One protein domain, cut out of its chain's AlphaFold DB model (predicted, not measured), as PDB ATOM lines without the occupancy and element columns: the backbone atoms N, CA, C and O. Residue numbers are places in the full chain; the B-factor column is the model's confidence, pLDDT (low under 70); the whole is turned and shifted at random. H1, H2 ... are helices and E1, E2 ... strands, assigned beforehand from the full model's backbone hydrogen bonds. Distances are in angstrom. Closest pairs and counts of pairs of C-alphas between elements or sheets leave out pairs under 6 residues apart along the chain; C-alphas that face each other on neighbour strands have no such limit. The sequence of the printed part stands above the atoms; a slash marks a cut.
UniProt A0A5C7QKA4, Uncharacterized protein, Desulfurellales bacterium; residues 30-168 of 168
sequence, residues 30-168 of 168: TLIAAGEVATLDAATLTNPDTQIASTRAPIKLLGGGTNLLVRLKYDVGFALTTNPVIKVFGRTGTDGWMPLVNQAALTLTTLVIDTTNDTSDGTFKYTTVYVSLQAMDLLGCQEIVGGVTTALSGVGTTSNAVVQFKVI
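AT A GLANCE: This is residues 30 to 168 of the 168 residues of an uncharacterized protein of Desulfurellales bacterium (UniProt A0A5C7QKA4). With little regular structure, the domain is a sandwich, sheets E1-E9-E2-E6 and E5-E4-E7 face to face, their strands at 40 degrees; the pair E3-E8 extends one end. The printed part has 139 residues, under half in named elements, with nine strands, H1 after E1 and H2 after E6. Mostly strand, its sheets antiparallel, it is compact, radius of gyration of the C-alphas 14.3 A, spans 42 by 29 by 25 A.

HOW THE PARTS SIT: E2, residues 67 to 75, is antiparallel to E9, residues 162 to 167, with N 71 and O 164 within hydrogen-bond range at 2.9 A. E4, residues 85 to 91, is antiparallel to E7, residues 143 to 150, with N 87 and O 147 at 2.9 A. H2, residues 131 to 134, only grazes the first sheet and H1, residues 48 to 51, the second.

IN THESE COORDINATES: E2, 26.8 A long, begins at C-alpha (32.546, -63.370, 99.525); E9 ends at (27.528, -63.048, 102.334).

THE WHOLE: The E4 to E5 link is long; the printed part has no cut, and no printed residue is under 70 in pLDDT.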
ATOM      1  N   THR A  30      24.326 -58.414 111.829       96.75
ATOM      2  CA  THR A  30      25.245 -57.679 112.708       96.75
ATOM      3  C   THR A  30      26.576 -58.418 112.841       96.75
ATOM      4  O   THR A  30      26.583 -59.583 113.222       96.75
ATOM      5  N   LEU A  31      27.684 -57.728 112.555       96.38
ATOM      6  CA  LEU A  31      29.056 -58.194 112.795       96.38
ATOM      7  C   LEU A  31      29.610 -57.652 114.118       96.38
ATOM      8  O   LEU A  31      30.164 -58.404 114.911       96.38
ATOM      9  N   ILE A  32      29.463 -56.343 114.343       96.75
ATOM     10  CA  ILE A  32      29.864 -55.647 115.574       96.75
ATOM     11  C   ILE A  32      28.633 -54.910 116.085       96.75
ATOM     12  O   ILE A  32      27.977 -54.202 115.313       96.75
ATOM     13  N   ALA A  33      28.302 -55.115 117.361       96.38
ATOM     14  CA  ALA A  33      27.068 -54.619 117.951       96.38
ATOM     15  C   ALA A  33      27.046 -53.085 118.068       96.38
ATOM     16  O   ALA A  33      28.042 -52.393 117.847       96.38
ATOM     17  N   ALA A  34      25.867 -52.555 118.395       96.25
ATOM     18  CA  ALA A  34      25.629 -51.121 118.486       96.25
ATOM     19  C   ALA A  34      26.571 -50.461 119.509       96.25
ATOM     20  O   ALA A  34      26.710 -50.941 120.634       96.25
ATOM     21  N   GLY A  35      27.250 -49.385 119.102       94.88
ATOM     22  CA  GLY A  35      28.169 -48.617 119.948       94.88
ATOM     23  C   GLY A  35      29.568 -49.216 120.086       94.88
ATOM     24  O   GLY A  35      30.523 -48.488 120.355       94.88
ATOM     25  N   GLU A  36      29.734 -50.510 119.821       96.44
ATOM     26  CA  GLU A  36      31.025 -51.180 119.978       96.44
ATOM     27  C   GLU A  36      32.056 -50.732 118.931       96.44
ATOM     28  O   GLU A  36      33.252 -50.777 119.195       96.44
ATOM     29  N   VAL A  37      31.617 -50.216 117.777       96.75
ATOM     30  CA  VAL A  37      32.511 -49.671 116.737       96.75
ATOM     31  C   VAL A  37      33.259 -48.403 117.180       96.75
ATOM     32  O   VAL A  37      34.271 -48.039 116.582       96.75
ATOM     33  N   ALA A  38      32.791 -47.731 118.236       96.69
ATOM     34  CA  ALA A  38      33.467 -46.585 118.845       96.69
ATOM     35  C   ALA A  38      34.518 -46.991 119.896       96.69
ATOM     36  O   ALA A  38      35.174 -46.126 120.476       96.69
ATOM     37  N   THR A  39      34.695 -48.292 120.142       96.38
ATOM     38  CA  THR A  39      35.701 -48.823 121.067       96.38
ATOM     39  C   THR A  39      36.768 -49.574 120.284       96.38
ATOM     40  O   THR A  39      36.467 -50.446 119.474       96.38
ATOM     41  N   LEU A  40      38.029 -49.223 120.522       97.00
ATOM     42  CA  LEU A  40      39.171 -49.926 119.950       97.00
ATOM     43  C   LEU A  40      39.356 -51.271 120.664       97.00
ATOM     44  O   LEU A  40      39.482 -51.284 121.886       97.00
ATOM     45  N   ASP A  41      39.452 -52.369 119.913       97.44
ATOM     46  CA  ASP A  41      39.854 -53.666 120.475       97.44
ATOM     47  C   ASP A  41      41.378 -53.729 120.631       97.44
ATOM     48  O   ASP A  41      41.908 -53.917 121.723       97.44
ATOM     49  N   ALA A  42      42.106 -53.508 119.531       97.06
ATOM     50  CA  ALA A  42      43.557 -53.370 119.533       97.06
ATOM     51  C   ALA A  42      44.027 -52.626 118.281       97.06
ATOM     52  O   ALA A  42      43.517 -52.864 117.190       97.06
ATOM     53  N   ALA A  43      45.065 -51.792 118.402       95.50
ATOM     54  CA  ALA A  43      45.669 -51.124 117.242       95.50
ATOM     55  C   ALA A  43      46.208 -52.132 116.205       95.50
ATOM     56  O   ALA A  43      46.110 -51.906 115.001       95.50
ATOM     57  N   THR A  44      46.709 -53.277 116.684       96.38
ATOM     58  CA  THR A  44      47.150 -54.404 115.857       96.38
ATOM     59  C   THR A  44      46.454 -55.681 116.322       96.38
ATOM     60  O   THR A  44      46.814 -56.258 117.349       96.38
ATOM     61  N   LEU A  45      45.463 -56.134 115.550       96.12
ATOM     62  CA  LEU A  45      44.747 -57.388 115.797       96.12
ATOM     63  C   LEU A  45      45.477 -58.573 115.147       96.12
ATOM     64  O   LEU A  45      45.601 -58.650 113.917       96.12
ATOM     65  N   THR A  46      45.941 -59.502 115.978       96.06
ATOM     66  CA  THR A  46      46.638 -60.741 115.605       96.06
ATOM     67  C   THR A  46      45.943 -61.991 116.139       96.06
ATOM     68  O   THR A  46      45.970 -63.007 115.452       96.06
ATOM     69  N   ASN A  47      45.301 -61.923 117.309       94.56
ATOM     70  CA  ASN A  47      44.577 -63.029 117.926       94.56
ATOM     71  C   ASN A  47      43.148 -62.606 118.323       94.56
ATOM     72  O   ASN A  47      42.966 -61.926 119.336       94.56
ATOM     73  N   PRO A  48      42.126 -63.032 117.560       95.06
ATOM     74  CA  PRO A  48      40.731 -62.717 117.854       95.06
ATOM     75  C   PRO A  48      40.242 -63.193 119.221       95.06
ATOM     76  O   PRO A  48      39.487 -62.465 119.855       95.06
ATOM     77  N   ASP A  49      40.689 -64.359 119.699       93.94
ATOM     78  CA  ASP A  49      40.154 -64.969 120.926       93.94
ATOM     79  C   ASP A  49      40.481 -64.159 122.188       93.94
ATOM     80  O   ASP A  49      39.780 -64.262 123.193       93.94
ATOM     81  N   THR A  50      41.557 -63.366 122.157       94.44
ATOM     82  CA  THR A  50      42.024 -62.597 123.320       94.44
ATOM     83  C   THR A  50      41.902 -61.091 123.153       94.44
ATOM     84  O   THR A  50      41.926 -60.377 124.153       94.44
ATOM     85  N   GLN A  51      41.814 -60.595 121.916       96.44
ATOM     86  CA  GLN A  51      41.831 -59.158 121.647       96.44
ATOM     87  C   GLN A  51      40.458 -58.591 121.301       96.44
ATOM     88  O   GLN A  51      40.231 -57.418 121.566       96.44
ATOM     89  N   ILE A  52      39.557 -59.382 120.714       94.25
ATOM     90  CA  ILE A  52      38.202 -58.916 120.408       94.25
ATOM     91  C   ILE A  52      37.345 -59.046 121.666       94.25
ATOM     92  O   ILE A  52      37.436 -60.041 122.388       94.25
ATOM     93  N   ALA A  53      36.507 -58.041 121.928       86.44
ATOM     94  CA  ALA A  53      35.570 -58.072 123.045       86.44
ATOM     95  C   ALA A  53      34.784 -59.397 123.097       86.44
ATOM     96  O   ALA A  53      34.176 -59.815 122.112       86.44
ATOM     97  N   SER A  54      34.748 -60.034 124.270       79.25
ATOM     98  CA  SER A  54      34.098 -61.339 124.479       79.25
ATOM     99  C   SER A  54      32.584 -61.331 124.242       79.25
ATOM    100  O   SER A  54      31.969 -62.388 124.108       79.25
ATOM    101  N   THR A  55      31.975 -60.146 124.161       82.06
ATOM    102  CA  THR A  55      30.581 -59.943 123.749       82.06
ATOM    103  C   THR A  55      30.341 -60.287 122.278       82.06
ATOM    104  O   THR A  55      29.202 -60.557 121.895       82.06
ATOM    105  N   ARG A  56      31.390 -60.327 121.444       86.12
ATOM    106  CA  ARG A  56      31.295 -60.625 120.010       86.12
ATOM    107  C   ARG A  56      31.504 -62.107 119.749       86.12
ATOM    108  O   ARG A  56      32.618 -62.584 119.549       86.12
ATOM    109  N   ALA A  57      30.394 -62.836 119.735       86.38
ATOM    110  CA  ALA A  57      30.397 -64.243 119.371       86.38
ATOM    111  C   ALA A  57      30.760 -64.436 117.884       86.38
ATOM    112  O   ALA A  57      30.277 -63.679 117.035       86.38
ATOM    113  N   PRO A  58      31.543 -65.478 117.546       92.00
ATOM    114  CA  PRO A  58      31.720 -65.916 116.170       92.00
ATOM    115  C   PRO A  58      30.387 -66.165 115.470       92.00
ATOM    116  O   PRO A  58      29.489 -66.825 116.001       92.00
ATOM    117  N   ILE A  59      30.277 -65.672 114.245       93.50
ATOM    118  CA  ILE A  59      29.133 -65.922 113.377       93.50
ATOM    119  C   ILE A  59      29.399 -67.197 112.593       93.50
ATOM    120  O   ILE A  59      30.415 -67.304 111.912       93.50
ATOM    121  N   LYS A  60      28.447 -68.130 112.634       93.38
ATOM    122  CA  LYS A  60      28.491 -69.365 111.848       93.38
ATOM    123  C   LYS A  60      27.851 -69.158 110.482       93.38
ATOM    124  O   LYS A  60      26.687 -68.772 110.384       93.38
ATOM    125  N   LEU A  61      28.603 -69.462 109.435       91.62
ATOM    126  CA  LEU A  61      28.157 -69.466 108.053       91.62
ATOM    127  C   LEU A  61      27.588 -70.848 107.726       91.62
ATOM    128  O   LEU A  61      28.283 -71.856 107.807       91.62
ATOM    129  N   LEU A  62      26.317 -70.905 107.334       83.81
ATOM    130  CA  LEU A  62      25.626 -72.159 106.995       83.81
ATOM    131  C   LEU A  62      25.889 -72.616 105.542       83.81
ATOM    132  O   LEU A  62      25.132 -73.414 104.995       83.81
ATOM    133  N   GLY A  63      26.961 -72.110 104.924       73.56
ATOM    134  CA  GLY A  63      27.273 -72.268 103.501       73.56
ATOM    135  C   GLY A  63      26.500 -71.298 102.595       73.56
ATOM    136  O   GLY A  63      25.556 -70.639 103.029       73.56
ATOM    137  N   GLY A  64      26.908 -71.198 101.323       75.69
ATOM    138  CA  GLY A  64      26.117 -70.528 100.277       75.69
ATOM    139  C   GLY A  64      26.676 -69.241  99.658       75.69
ATOM    140  O   GLY A  64      25.997 -68.682  98.806       75.69
ATOM    141  N   GLY A  65      27.891 -68.803  99.993       84.12
ATOM    142  CA  GLY A  65      28.563 -67.703  99.290       84.12
ATOM    143  C   GLY A  65      30.078 -67.769  99.430       84.12
ATOM    144  O   GLY A  65      30.601 -68.524 100.251       84.12
ATOM    145  N   THR A  66      30.772 -67.021  98.580       90.94
ATOM    146  CA  THR A  66      32.241 -67.023  98.487       90.94
ATOM    147  C   THR A  66      32.845 -65.747  99.042       90.94
ATOM    148  O   THR A  66      34.001 -65.751  99.455       90.94
ATOM    149  N   ASN A  67      32.061 -64.668  99.098       93.94
ATOM    150  CA  ASN A  67      32.546 -63.370  99.525       93.94
ATOM    151  C   ASN A  67      31.730 -62.806 100.686       93.94
ATOM    152  O   ASN A  67      30.517 -62.985 100.792       93.94
ATOM    153  N   LEU A  68      32.413 -62.042 101.529       95.25
ATOM    154  CA  LEU A  68      31.840 -61.250 102.601       95.25
ATOM    155  C   LEU A  68      31.895 -59.767 102.230       95.25
ATOM    156  O   LEU A  68      32.947 -59.231 101.892       95.25
ATOM    157  N   LEU A  69      30.762 -59.088 102.347       96.44
ATOM    158  CA  LEU A  69      30.666 -57.636 102.310       96.44
ATOM    159  C   LEU A  69      30.486 -57.106 103.725       96.44
ATOM    160  O   LEU A  69      29.749 -57.700 104.512       96.44
ATOM    161  N   VAL A  70      31.081 -55.953 104.023       97.44
ATOM    162  CA  VAL A  70      30.921 -55.281 105.314       97.44
ATOM    163  C   VAL A  70      30.564 -53.814 105.099       97.44
ATOM    164  O   VAL A  70      31.124 -53.159 104.224       97.44
ATOM    165  N   ARG A  71      29.627 -53.300 105.897       97.81
ATOM    166  CA  ARG A  71      29.212 -51.892 105.903       97.81
ATOM    167  C   ARG A  71      29.019 -51.381 107.322       97.81
ATOM    168  O   ARG A  71      28.774 -52.162 108.239       97.81
ATOM    169  N   LEU A  72      29.034 -50.068 107.486       98.38
ATOM    170  CA  LEU A  72      28.636 -49.398 108.716       98.38
ATOM    171  C   LEU A  72      27.231 -48.809 108.563       98.38
ATOM    172  O   LEU A  72      26.942 -48.113 107.592       98.38
ATOM    173  N   LYS A  73      26.378 -49.072 109.550       98.12
ATOM    174  CA  LYS A  73      25.126 -48.357 109.806       98.12
ATOM    175  C   LYS A  73      25.391 -47.315 110.894       98.12
ATOM    176  O   LYS A  73      25.933 -47.681 111.933       98.12
ATOM    177  N   TYR A  74      25.006 -46.060 110.685       98.06
ATOM    178  CA  TYR A  74      25.228 -44.958 111.634       98.06
ATOM    179  C   TYR A  74      24.066 -43.954 111.625       98.06
ATOM    180  O   TYR A  74      23.283 -43.934 110.679       98.06
ATOM    181  N   ASP A  75      23.907 -43.153 112.684       97.75
ATOM    182  CA  ASP A  75      22.801 -42.189 112.797       97.75
ATOM    183  C   ASP A  75      22.898 -41.069 111.742       97.75
ATOM    184  O   ASP A  75      23.976 -40.540 111.452       97.75
ATOM    185  N   VAL A  76      21.752 -40.653 111.191       96.25
ATOM    186  CA  VAL A  76      21.678 -39.434 110.372       96.25
ATOM    187  C   VAL A  76      22.105 -38.227 111.215       96.25
ATOM    188  O   VAL A  76      21.698 -38.073 112.363       96.25
ATOM    189  N   GLY A  77      22.926 -37.347 110.637       93.00
ATOM    190  CA  GLY A  77      23.450 -36.164 111.329       93.00
ATOM    191  C   GLY A  77      24.729 -36.413 112.133       93.00
ATOM    192  O   GLY A  77      25.265 -35.467 112.703       93.00
ATOM    193  N   PHE A  78      25.256 -37.644 112.147       95.62
ATOM    194  CA  PHE A  78      26.593 -37.918 112.668       95.62
ATOM    195  C   PHE A  78      27.655 -37.126 111.889       95.62
ATOM    196  O   PHE A  78      27.729 -37.205 110.659       95.62
ATOM    197  N   ALA A  79      28.493 -36.379 112.606       94.69
ATOM    198  CA  ALA A  79      29.594 -35.617 112.033       94.69
ATOM    199  C   ALA A  79      30.916 -36.354 112.270       94.69
ATOM    200  O   ALA A  79      31.427 -36.415 113.388       94.69
ATOM    201  N   LEU A  80      31.466 -36.919 111.199       95.69
ATOM    202  CA  LEU A  80      32.670 -37.740 111.225       95.69
ATOM    203  C   LEU A  80      33.912 -36.961 111.686       95.69
ATOM    204  O   LEU A  80      34.197 -35.875 111.190       95.69
ATOM    205  N   THR A  81      34.706 -37.569 112.569       96.44
ATOM    206  CA  THR A  81      36.105 -37.186 112.827       96.44
ATOM    207  C   THR A  81      37.067 -38.261 112.324       96.44
ATOM    208  O   THR A  81      38.025 -37.940 111.629       96.44
ATOM    209  N   THR A  82      36.808 -39.538 112.626       97.38
ATOM    210  CA  THR A  82      37.642 -40.672 112.186       97.38
ATOM    211  C   THR A  82      36.778 -41.817 111.673       97.38
ATOM    212  O   THR A  82      35.844 -42.243 112.353       97.38
ATOM    213  N   ASN A  83      37.118 -42.337 110.489       97.88
ATOM    214  CA  ASN A  83      36.504 -43.549 109.948       97.88
ATOM    215  C   ASN A  83      36.968 -44.780 110.734       97.88
ATOM    216  O   ASN A  83      38.171 -44.910 110.984       97.88
ATOM    217  N   PRO A  84      36.066 -45.715 111.069       97.81
ATOM    218  CA  PRO A  84      36.479 -46.937 111.714       97.81
ATOM    219  C   PRO A  84      37.207 -47.841 110.720       97.81
ATOM    220  O   PRO A  84      36.836 -47.957 109.547       97.81
ATOM    221  N   VAL A  85      38.236 -48.512 111.224       97.94
ATOM    222  CA  VAL A  85      38.969 -49.545 110.495       97.94
ATOM    223  C   VAL A  85      38.724 -50.858 111.209       97.94
ATOM    224  O   VAL A  85      38.879 -50.947 112.429       97.94
ATOM    225  N   ILE A  86      38.320 -51.863 110.443       97.56
ATOM    226  CA  ILE A  86      38.030 -53.195 110.955       97.56
ATOM    227  C   ILE A  86      38.969 -54.231 110.351       97.56
ATOM    228  O   ILE A  86      39.480 -54.076 109.238       97.56
ATOM    229  N   LYS A  87      39.133 -55.327 111.083       97.81
ATOM    230  CA  LYS A  87      39.773 -56.553 110.621       97.81
ATOM    231  C   LYS A  87      38.806 -57.707 110.820       97.81
ATOM    232  O   LYS A  87      38.256 -57.863 111.912       97.81
ATOM    233  N   VAL A  88      38.601 -58.499 109.775       97.50
ATOM    234  CA  VAL A  88      37.753 -59.692 109.837       97.50
ATOM    235  C   VAL A  88      38.638 -60.922 109.803       97.50
ATOM    236  O   VAL A  88      39.604 -60.991 109.042       97.50
ATOM    237  N   PHE A  89      38.305 -61.885 110.647       97.94
ATOM    238  CA  PHE A  89      38.949 -63.181 110.697       97.94
ATOM    239  C   PHE A  89      37.942 -64.261 110.350       97.94
ATOM    240  O   PHE A  89      36.758 -64.129 110.663       97.94
ATOM    241  N   GLY A  90      38.431 -65.324 109.728       97.19
ATOM    242  CA  GLY A  90      37.679 -66.539 109.486       97.19
ATOM    243  C   GLY A  90      38.406 -67.763 110.029       97.19
ATOM    244  O   GLY A  90      39.621 -67.736 110.233       97.19
ATOM    245  N   ARG A  91      37.656 -68.835 110.282       96.31
ATOM    246  CA  ARG A  91      38.201 -70.171 110.561       96.31
ATOM    247  C   ARG A  91      37.226 -71.272 110.150       96.31
ATOM    248  O   ARG A  91      36.059 -71.005 109.852       96.31
ATOM    249  N   THR A  92      37.699 -72.512 110.193       94.62
ATOM    250  CA  THR A  92      36.889 -73.718 109.993       94.62
ATOM    251  C   THR A  92      37.001 -74.602 111.230       94.62
ATOM    252  O   THR A  92      38.093 -74.989 111.631       94.62
ATOM    253  N   GLY A  93      35.874 -74.902 111.880       89.75
ATOM    254  CA  GLY A  93      35.862 -75.710 113.102       89.75
ATOM    255  C   GLY A  93      36.744 -75.130 114.217       89.75
ATOM    256  O   GLY A  93      36.512 -74.022 114.691       89.75
ATOM    257  N   THR A  94      37.738 -75.901 114.657       91.38
ATOM    258  CA  THR A  94      38.673 -75.530 115.734       91.38
ATOM    259  C   THR A  94      40.007 -74.984 115.221       91.38
ATOM    260  O   THR A  94      40.945 -74.853 116.007       91.38
ATOM    261  N   ASP A  95      40.118 -74.718 113.920       94.88
ATOM    262  CA  ASP A  95      41.345 -74.190 113.332       94.88
ATOM    263  C   ASP A  95      41.668 -72.791 113.868       94.88
ATOM    264  O   ASP A  95      40.806 -72.057 114.361       94.88
ATOM    265  N   GLY A  96      42.940 -72.410 113.757       95.38
ATOM    266  CA  GLY A  96      43.377 -71.066 114.108       95.38
ATOM    267  C   GLY A  96      42.669 -70.011 113.260       95.38
ATOM    268  O   GLY A  96      42.437 -70.201 112.066       95.38
ATOM    269  N   TRP A  97      42.354 -68.874 113.877       97.25
ATOM    270  CA  TRP A  97      41.831 -67.721 113.157       97.25
ATOM    271  C   TRP A  97      42.820 -67.235 112.100       97.25
ATOM    272  O   TRP A  97      43.977 -66.946 112.410       97.25
ATOM    273  N   MET A  98      42.341 -67.061 110.870       97.38
ATOM    274  CA  MET A  98      43.104 -66.429 109.802       97.38
ATOM    275  C   MET A  98      42.468 -65.103 109.385       97.38
ATOM    276  O   MET A  98      41.241 -64.992 109.340       97.38
ATOM    277  N   PRO A  99      43.272 -64.064 109.108       97.38
ATOM    278  CA  PRO A  99      42.740 -62.802 108.624       97.38
ATOM    279  C   PRO A  99      42.186 -62.981 107.209       97.38
ATOM    280  O   PRO A  99      42.876 -63.510 106.338       97.38
ATOM    281  N   LEU A 100      40.968 -62.504 106.972       97.12
ATOM    282  CA  LEU A 100      40.402 -62.476 105.628       97.12
ATOM    283  C   LEU A 100      40.992 -61.301 104.845       97.12
ATOM    284  O   LEU A 100      41.229 -60.220 105.393       97.12
ATOM    285  N   VAL A 101      41.242 -61.526 103.558       97.12
ATOM    286  CA  VAL A 101      41.789 -60.522 102.642       97.12
ATOM    287  C   VAL A 101      40.682 -59.983 101.750       97.12
ATOM    288  O   VAL A 101      39.848 -60.742 101.257       97.12
ATOM    289  N   ASN A 102      40.663 -58.669 101.548       96.06
ATOM    290  CA  ASN A 102      39.784 -58.052 100.563       96.06
ATOM    291  C   ASN A 102      40.368 -58.147  99.142       96.06
ATOM    292  O   ASN A 102      41.535 -58.493  98.955       96.06
ATOM    293  N   GLN A 103      39.567 -57.793  98.134       93.81
ATOM    294  CA  GLN A 103      39.989 -57.772  96.724       93.81
ATOM    295  C   GLN A 103      41.183 -56.833  96.446       93.81
ATOM    296  O   GLN A 103      41.877 -56.996  95.445       93.81
ATOM    297  N   ALA A 104      41.472 -55.880  97.339       93.94
ATOM    298  CA  ALA A 104      42.664 -55.030  97.283       93.94
ATOM    299  C   ALA A 104      43.910 -55.654  97.955       93.94
ATOM    300  O   ALA A 104      44.906 -54.960  98.155       93.94
ATOM    301  N   ALA A 105      43.864 -56.943  98.316       94.94
ATOM    302  CA  ALA A 105      44.914 -57.674  99.030       94.94
ATOM    303  C   ALA A 105      45.279 -57.078 100.408       94.94
ATOM    304  O   ALA A 105      46.399 -57.237 100.897       94.94
ATOM    305  N   LEU A 106      44.326 -56.406 101.063       96.06
ATOM    306  CA  LEU A 106      44.475 -55.861 102.412       96.06
ATOM    307  C   LEU A 106      43.675 -56.692 103.419       96.06
ATOM    308  O   LEU A 106      42.573 -57.153 103.135       96.06
ATOM    309  N   THR A 107      44.210 -56.835 104.632       96.19
ATOM    310  CA  THR A 107      43.498 -57.478 105.759       96.19
ATOM    311  C   THR A 107      42.687 -56.488 106.595       96.19
ATOM    312  O   THR A 107      41.899 -56.886 107.447       96.19
ATOM    313  N   LEU A 108      42.882 -55.188 106.367       96.69
ATOM    314  CA  LEU A 108      42.152 -54.111 107.024       96.69
ATOM    315  C   LEU A 108      41.156 -53.500 106.046       96.69
ATOM    316  O   LEU A 108      41.461 -53.315 104.868       96.69
ATOM    317  N   THR A 109      39.973 -53.160 106.546       96.44
ATOM    318  CA  THR A 109      38.934 -52.482 105.770       96.44
ATOM    319  C   THR A 109      38.480 -51.230 106.498       96.44
ATOM    320  O   THR A 109      37.924 -51.295 107.593       96.44
ATOM    321  N   THR A 110      38.721 -50.079 105.875       97.12
ATOM    322  CA  THR A 110      38.196 -48.790 106.328       97.12
ATOM    323  C   THR A 110      36.749 -48.655 105.869       97.12
ATOM    324  O   THR A 110      36.467 -48.722 104.670       97.12
ATOM    325  N   LEU A 111      35.832 -48.445 106.813       97.06
ATOM    326  CA  LEU A 111      34.431 -48.159 106.510       97.06
ATOM    327  C   LEU A 111      34.301 -46.649 106.317       97.06
ATOM    328  O   LEU A 111      34.155 -45.897 107.278       97.06
ATOM    329  N   VAL A 112      34.455 -46.210 105.070       97.00
ATOM    330  CA  VAL A 112      34.448 -44.787 104.719       97.00
ATOM    331  C   VAL A 112      33.023 -44.253 104.815       97.00
ATOM    332  O   VAL A 112      32.161 -44.645 104.033       97.00
ATOM    333  N   ILE A 113      32.793 -43.367 105.780       97.12
ATOM    334  CA  ILE A 113      31.556 -42.607 105.920       97.12
ATOM    335  C   ILE A 113      31.573 -41.447 104.926       97.12
ATOM    336  O   ILE A 113      32.456 -40.587 104.976       97.12
ATOM    337  N   ASP A 114      30.554 -41.395 104.073       95.62
ATOM    338  CA  ASP A 114      30.230 -40.236 103.249       95.62
ATOM    339  C   ASP A 114      28.893 -39.665 103.725       95.62
ATOM    340  O   ASP A 114      27.808 -40.076 103.305       95.62
ATOM    341  N   THR A 115      28.965 -38.670 104.610       92.50
ATOM    342  CA  THR A 115      27.772 -38.044 105.192       92.50
ATOM    343  C   THR A 115      26.894 -37.344 104.158       92.50
ATOM    344  O   THR A 115      25.755 -37.005 104.486       92.50
ATOM    345  N   THR A 116      27.361 -37.146 102.923       93.31
ATOM    346  CA  THR A 116      26.580 -36.548 101.836       93.31
ATOM    347  C   THR A 116      25.891 -37.626 101.007       93.31
ATOM    348  O   THR A 116      24.671 -37.575 100.853       93.31
ATOM    349  N   ASN A 117      26.648 -38.619 100.531       95.75
ATOM    350  CA  ASN A 117      26.191 -39.551  99.494       95.75
ATOM    351  C   ASN A 117      25.784 -40.939 100.008       95.75
ATOM    352  O   ASN A 117      25.198 -41.711  99.247       95.75
ATOM    353  N   ASP A 118      26.057 -41.274 101.272       97.31
ATOM    354  CA  ASP A 118      25.628 -42.557 101.828       97.31
ATOM    355  C   ASP A 118      24.102 -42.705 101.797       97.31
ATOM    356  O   ASP A 118      23.343 -41.766 102.075       97.31
ATOM    357  N   THR A 119      23.657 -43.926 101.493       97.38
ATOM    358  CA  THR A 119      22.230 -44.266 101.429       97.38
ATOM    359  C   THR A 119      21.588 -44.040 102.793       97.38
ATOM    360  O   THR A 119      22.167 -44.412 103.812       97.38
ATOM    361  N   SER A 120      20.386 -43.465 102.819       97.50
ATOM    362  CA  SER A 120      19.656 -43.124 104.043       97.50
ATOM    363  C   SER A 120      18.265 -43.752 104.050       97.50
ATOM    364  O   SER A 120      17.598 -43.774 103.018       97.50
ATOM    365  N   ASP A 121      17.813 -44.215 105.217       96.75
ATOM    366  CA  ASP A 121      16.413 -44.600 105.469       96.75
ATOM    367  C   ASP A 121      15.629 -43.536 106.265       96.75
ATOM    368  O   ASP A 121      14.500 -43.769 106.694       96.75
ATOM    369  N   GLY A 122      16.233 -42.362 106.475       96.69
ATOM    370  CA  GLY A 122      15.683 -41.259 107.265       96.69
ATOM    371  C   GLY A 122      16.086 -41.280 108.742       96.69
ATOM    372  O   GLY A 122      16.148 -40.217 109.351       96.69
ATOM    373  N   THR A 123      16.430 -42.444 109.302       96.69
ATOM    374  CA  THR A 123      16.952 -42.571 110.678       96.69
ATOM    375  C   THR A 123      18.450 -42.855 110.671       96.69
ATOM    376  O   THR A 123      19.219 -42.252 111.418       96.69
ATOM    377  N   PHE A 124      18.874 -43.748 109.784       98.06
ATOM    378  CA  PHE A 124      20.240 -44.211 109.650       98.06
ATOM    379  C   PHE A 124      20.764 -43.992 108.238       98.06
ATOM    380  O   PHE A 124      20.025 -44.048 107.251       98.06
ATOM    381  N   LYS A 125      22.077 -43.802 108.161       98.12
ATOM    382  CA  LYS A 125      22.858 -43.881 106.936       98.12
ATOM    383  C   LYS A 125      23.690 -45.155 106.901       98.12
ATOM    384  O   LYS A 125      24.018 -45.739 107.938       98.12
ATOM    385  N   TYR A 126      24.018 -45.580 105.688       98.25
ATOM    386  CA  TYR A 126      24.732 -46.817 105.410       98.25
ATOM    387  C   TYR A 126      25.895 -46.540 104.469       98.25
ATOM    388  O   TYR A 126      25.672 -46.057 103.356       98.25
ATOM    389  N   THR A 127      27.110 -46.894 104.889       98.00
ATOM    390  CA  THR A 127      28.300 -46.720 104.047       98.00
ATOM    391  C   THR A 127      28.166 -47.514 102.758       98.00
ATOM    392  O   THR A 127      27.785 -48.692 102.780       98.00
ATOM    393  N   THR A 128      28.530 -46.890 101.645       96.19
ATOM    394  CA  THR A 128      28.564 -47.558 100.339       96.19
ATOM    395  C   THR A 128      29.603 -48.684 100.323       96.19
ATOM    396  O   THR A 128      30.722 -48.508 100.801       96.19
ATOM    397  N   VAL A 129      29.236 -49.846  99.763       94.88
ATOM    398  CA  VAL A 129      30.135 -51.003  99.628       94.88
ATOM    399  C   VAL A 129      30.495 -51.236  98.168       94.88
ATOM    400  O   VAL A 129      29.622 -51.491  97.338       94.88
ATOM    401  N   TYR A 130      31.791 -51.224  97.868       93.12
ATOM    402  CA  TYR A 130      32.327 -51.511  96.541       93.12
ATOM    403  C   TYR A 130      32.828 -52.952  96.477       93.12
ATOM    404  O   TYR A 130      33.921 -53.257  96.947       93.12
ATOM    405  N   VAL A 131      32.043 -53.844  95.869       92.69
ATOM    406  CA  VAL A 131      32.358 -55.286  95.786       92.69
ATOM    407  C   VAL A 131      33.736 -55.539  95.163       92.69
ATOM    408  O   VAL A 131      34.479 -56.379  95.653       92.69
ATOM    409  N   SER A 132      34.120 -54.768  94.144       92.62
ATOM    410  CA  SER A 132      35.416 -54.904  93.462       92.62
ATOM    411  C   SER A 132      36.638 -54.571  94.324       92.62
ATOM    412  O   SER A 132      37.752 -54.875  93.916       92.62
ATOM    413  N   LEU A 133      36.453 -53.937  95.486       91.19
ATOM    414  CA  LEU A 133      37.545 -53.493  96.360       91.19
ATOM    415  C   LEU A 133      37.437 -54.068  97.777       91.19
ATOM    416  O   LEU A 133      38.444 -54.420  98.382       91.19
ATOM    417  N   GLN A 134      36.219 -54.141  98.313       93.62
ATOM    418  CA  GLN A 134      35.951 -54.414  99.726       93.62
ATOM    419  C   GLN A 134      35.392 -55.813  99.989       93.62
ATOM    420  O   GLN A 134      35.299 -56.196 101.153       93.62
ATOM    421  N   ALA A 135      35.015 -56.572  98.953       95.62
ATOM    422  CA  ALA A 135      34.625 -57.962  99.154       95.62
ATOM    423  C   ALA A 135      35.811 -58.750  99.717       95.62
ATOM    424  O   ALA A 135      36.922 -58.647  99.197       95.62
ATOM    425  N   MET A 136      35.580 -59.499 100.791       96.12
ATOM    426  CA  MET A 136      36.579 -60.372 101.397       96.12
ATOM    427  C   MET A 136      36.310 -61.807 100.985       96.12
ATOM    428  O   MET A 136      35.176 -62.269 101.112       96.12
ATOM    429  N   ASP A 137      37.340 -62.504 100.524       94.19
ATOM    430  CA  ASP A 137      37.230 -63.930 100.236       94.19
ATOM    431  C   ASP A 137      37.085 -64.698 101.555       94.19
ATOM    432  O   ASP A 137      37.858 -64.496 102.496       94.19
ATOM    433  N   LEU A 138      36.069 -65.556 101.636       93.81
ATOM    434  CA  LEU A 138      35.841 -66.403 102.800       93.81
ATOM    435  C   LEU A 138      36.829 -67.571 102.876       93.81
ATOM    436  O   LEU A 138      36.963 -68.147 103.948       93.81
ATOM    437  N   LEU A 139      37.501 -67.944 101.778       92.38
ATOM    438  CA  LEU A 139      38.500 -69.023 101.729       92.38
ATOM    439  C   LEU A 139      38.002 -70.354 102.330       92.38
ATOM    440  O   LEU A 139      38.768 -71.129 102.900       92.38
ATOM    441  N   GLY A 140      36.695 -70.614 102.236       90.25
ATOM    442  CA  GLY A 140      36.058 -71.797 102.820       90.25
ATOM    443  C   GLY A 140      35.867 -71.759 104.342       90.25
ATOM    444  O   GLY A 140      35.459 -72.770 104.913       90.25
ATOM    445  N   CYS A 141      36.120 -70.626 105.007       94.31
ATOM    446  CA  CYS A 141      35.810 -70.442 106.422       94.31
ATOM    447  C   CYS A 141      34.320 -70.632 106.707       94.31
ATOM    448  O   CYS A 141      33.451 -70.163 105.971       94.31
ATOM    449  N   GLN A 142      34.038 -71.279 107.833       94.44
ATOM    450  CA  GLN A 142      32.686 -71.540 108.326       94.44
ATOM    451  C   GLN A 142      32.307 -70.632 109.493       94.44
ATOM    452  O   GLN A 142      31.129 -70.507 109.815       94.44
ATOM    453  N   GLU A 143      33.282 -70.001 110.135       95.44
ATOM    454  CA  GLU A 143      33.058 -69.032 111.198       95.44
ATOM    455  C   GLU A 143      33.783 -67.735 110.873       95.44
ATOM    456  O   GLU A 143      34.897 -67.776 110.351       95.44
ATOM    457  N   ILE A 144      33.165 -66.599 111.197       96.56
ATOM    458  CA  ILE A 144      33.773 -65.274 111.057       96.56
ATOM    459  C   ILE A 144      33.630 -64.454 112.339       96.56
ATOM    460  O   ILE A 144      32.661 -64.602 113.086       96.56
ATOM    461  N   VAL A 145      34.577 -63.550 112.572       97.06
ATOM    462  CA  VAL A 145      34.523 -62.565 113.658       97.06
ATOM    463  C   VAL A 145      35.189 -61.259 113.222       97.06
ATOM    464  O   VAL A 145      36.153 -61.265 112.456       97.06
ATOM    465  N   GLY A 146      34.654 -60.126 113.681       97.12
ATOM    466  CA  GLY A 146      35.147 -58.790 113.353       97.12
ATOM    467  C   GLY A 146      35.687 -58.054 114.576       97.12
ATOM    468  O   GLY A 146      35.055 -58.038 115.633       97.12
ATOM    469  N   GLY A 147      36.841 -57.412 114.413       97.38
ATOM    470  CA  GLY A 147      37.434 -56.522 115.406       97.38
ATOM    471  C   GLY A 147      37.713 -55.133 114.838       97.38
ATOM    472  O   GLY A 147      37.859 -54.956 113.628       97.38
ATOM    473  N   VAL A 148      37.790 -54.149 115.723       97.94
ATOM    474  CA  VAL A 148      38.017 -52.731 115.452       97.94
ATOM    475  C   VAL A 148      39.489 -52.410 115.720       97.94
ATOM    476  O   VAL A 148      39.963 -52.531 116.850       97.94
ATOM    477  N   THR A 149      40.212 -51.976 114.686       98.00
ATOM    478  CA  THR A 149      41.612 -51.511 114.781       98.00
ATOM    479  C   THR A 149      41.737 -49.995 114.822       98.00
ATOM    480  O   THR A 149      42.775 -49.446 115.182       98.00
ATOM    481  N   THR A 150      40.682 -49.285 114.434       98.25
ATOM    482  CA  THR A 150      40.557 -47.838 114.609       98.25
ATOM    483  C   THR A 150      39.106 -47.552 114.933       98.25
ATOM    484  O   THR A 150      38.225 -47.934 114.166       98.25
ATOM    485  N   ALA A 151      38.861 -46.934 116.085       97.81
ATOM    486  CA  ALA A 151      37.515 -46.646 116.553       97.81
ATOM    487  C   ALA A 151      36.844 -45.557 115.708       97.81
ATOM    488  O   ALA A 151      37.481 -44.581 115.302       97.81
ATOM    489  N   LEU A 152      35.535 -45.704 115.497       97.94
ATOM    490  CA  LEU A 152      34.686 -44.632 114.991       97.94
ATOM    491  C   LEU A 152      34.730 -43.464 115.980       97.94
ATOM    492  O   LEU A 152      34.450 -43.642 117.165       97.94
ATOM    493  N   SER A 153      35.018 -42.263 115.490       97.19
ATOM    494  CA  SER A 153      34.911 -41.047 116.297       97.19
ATOM    495  C   SER A 153      34.279 -39.910 115.505       97.19
ATOM    496  O   SER A 153      34.407 -39.827 114.280       97.19
ATOM    497  N   GLY A 154      33.558 -39.043 116.208       95.12
ATOM    498  CA  GLY A 154      32.807 -37.943 115.624       95.12
ATOM    499  C   GLY A 154      31.935 -37.235 116.651       95.12
ATOM    500  O   GLY A 154      31.899 -37.619 117.821       95.12
ATOM    501  N   VAL A 155      31.223 -36.205 116.203       94.44
ATOM    502  CA  VAL A 155      30.205 -35.500 116.988       94.44
ATOM    503  C   VAL A 155      28.832 -36.088 116.655       94.44
ATOM    504  O   VAL A 155      28.482 -36.238 115.485       94.44
ATOM    505  N   GLY A 156      28.050 -36.413 117.684       91.69
ATOM    506  CA  GLY A 156      26.743 -37.059 117.556       91.69
ATOM    507  C   GLY A 156      26.681 -38.383 118.314       91.69
ATOM    508  O   GLY A 156      27.547 -38.687 119.133       91.69
ATOM    509  N   THR A 157      25.641 -39.173 118.047       91.25
ATOM    510  CA  THR A 157      25.450 -40.475 118.694       91.25
ATOM    511  C   THR A 157      26.263 -41.540 117.966       91.25
ATOM    512  O   THR A 157      26.106 -41.745 116.767       91.25
ATOM    513  N   THR A 158      27.140 -42.230 118.695       93.56
ATOM    514  CA  THR A 158      27.833 -43.435 118.210       93.56
ATOM    515  C   THR A 158      27.208 -44.715 118.753       93.56
ATOM    516  O   THR A 158      27.447 -45.788 118.209       93.56
ATOM    517  N   SER A 159      26.372 -44.622 119.792       94.56
ATOM    518  CA  SER A 159      25.774 -45.770 120.481       94.56
ATOM    519  C   SER A 159      24.872 -46.630 119.595       94.56
ATOM    520  O   SER A 159      24.704 -47.806 119.896       94.56
ATOM    521  N   ASN A 160      24.333 -46.092 118.495       95.94
ATOM    522  CA  ASN A 160      23.539 -46.864 117.534       95.94
ATOM    523  C   ASN A 160      24.348 -47.331 116.316       95.94
ATOM    524  O   ASN A 160      23.790 -47.973 115.425       95.94
ATOM    525  N   ALA A 161      25.641 -46.997 116.238       97.38
ATOM    526  CA  ALA A 161      26.472 -47.371 115.106       97.38
ATOM    527  C   ALA A 161      26.778 -48.874 115.151       97.38
ATOM    528  O   ALA A 161      27.265 -49.384 116.159       97.38
ATOM    529  N   VAL A 162      26.478 -49.578 114.060       97.50
ATOM    530  CA  VAL A 162      26.547 -51.044 113.949       97.50
ATOM    531  C   VAL A 162      27.333 -51.404 112.699       97.50
ATOM    532  O   VAL A 162      27.011 -50.927 111.608       97.50
ATOM    533  N   VAL A 163      28.313 -52.298 112.818       97.88
ATOM    534  CA  VAL A 163      28.940 -52.895 111.631       97.88
ATOM    535  C   VAL A 163      28.112 -54.096 111.215       97.88
ATOM    536  O   VAL A 163      27.841 -54.988 112.020       97.88
ATOM    537  N   GLN A 164      27.701 -54.117 109.954       97.69
ATOM    538  CA  GLN A 164      26.897 -55.178 109.373       97.69
ATOM    539  C   GLN A 164      27.682 -55.915 108.301       97.69
ATOM    540  O   GLN A 164      28.453 -55.302 107.567       97.69
ATOM    541  N   PHE A 165      27.424 -57.207 108.158       96.69
ATOM    542  CA  PHE A 165      27.976 -58.025 107.094       96.69
ATOM    543  C   PHE A 165      26.878 -58.663 106.243       96.69
ATOM    544  O   PHE A 165      25.730 -58.791 106.674       96.69
ATOM    545  N   LYS A 166      27.240 -59.063 105.028       94.69
ATOM    546  CA  LYS A 166      26.408 -59.848 104.119       94.69
ATOM    547  C   LYS A 166      27.299 -60.806 103.333       94.69
ATOM    548  O   LYS A 166      28.361 -60.402 102.875       94.69
ATOM    549  N   VAL A 167      26.855 -62.044 103.167       93.88
ATOM    550  CA  VAL A 167      27.528 -63.048 102.334       93.88
ATOM    551  C   VAL A 167      26.921 -63.024 100.931       93.88
ATOM    552  O   VAL A 167      25.694 -62.916 100.806       93.88
ATOM    553  N   ILE A 168      27.773 -63.074  99.903       91.38
ATOM    554  CA  ILE A 168      27.403 -63.086  98.477       91.38
ATOM    555  C   ILE A 168      28.172 -64.140  97.672       91.38
ATOM    556  O   ILE A 168      29.247 -64.600  98.132       91.38
TER     557      ILE A 168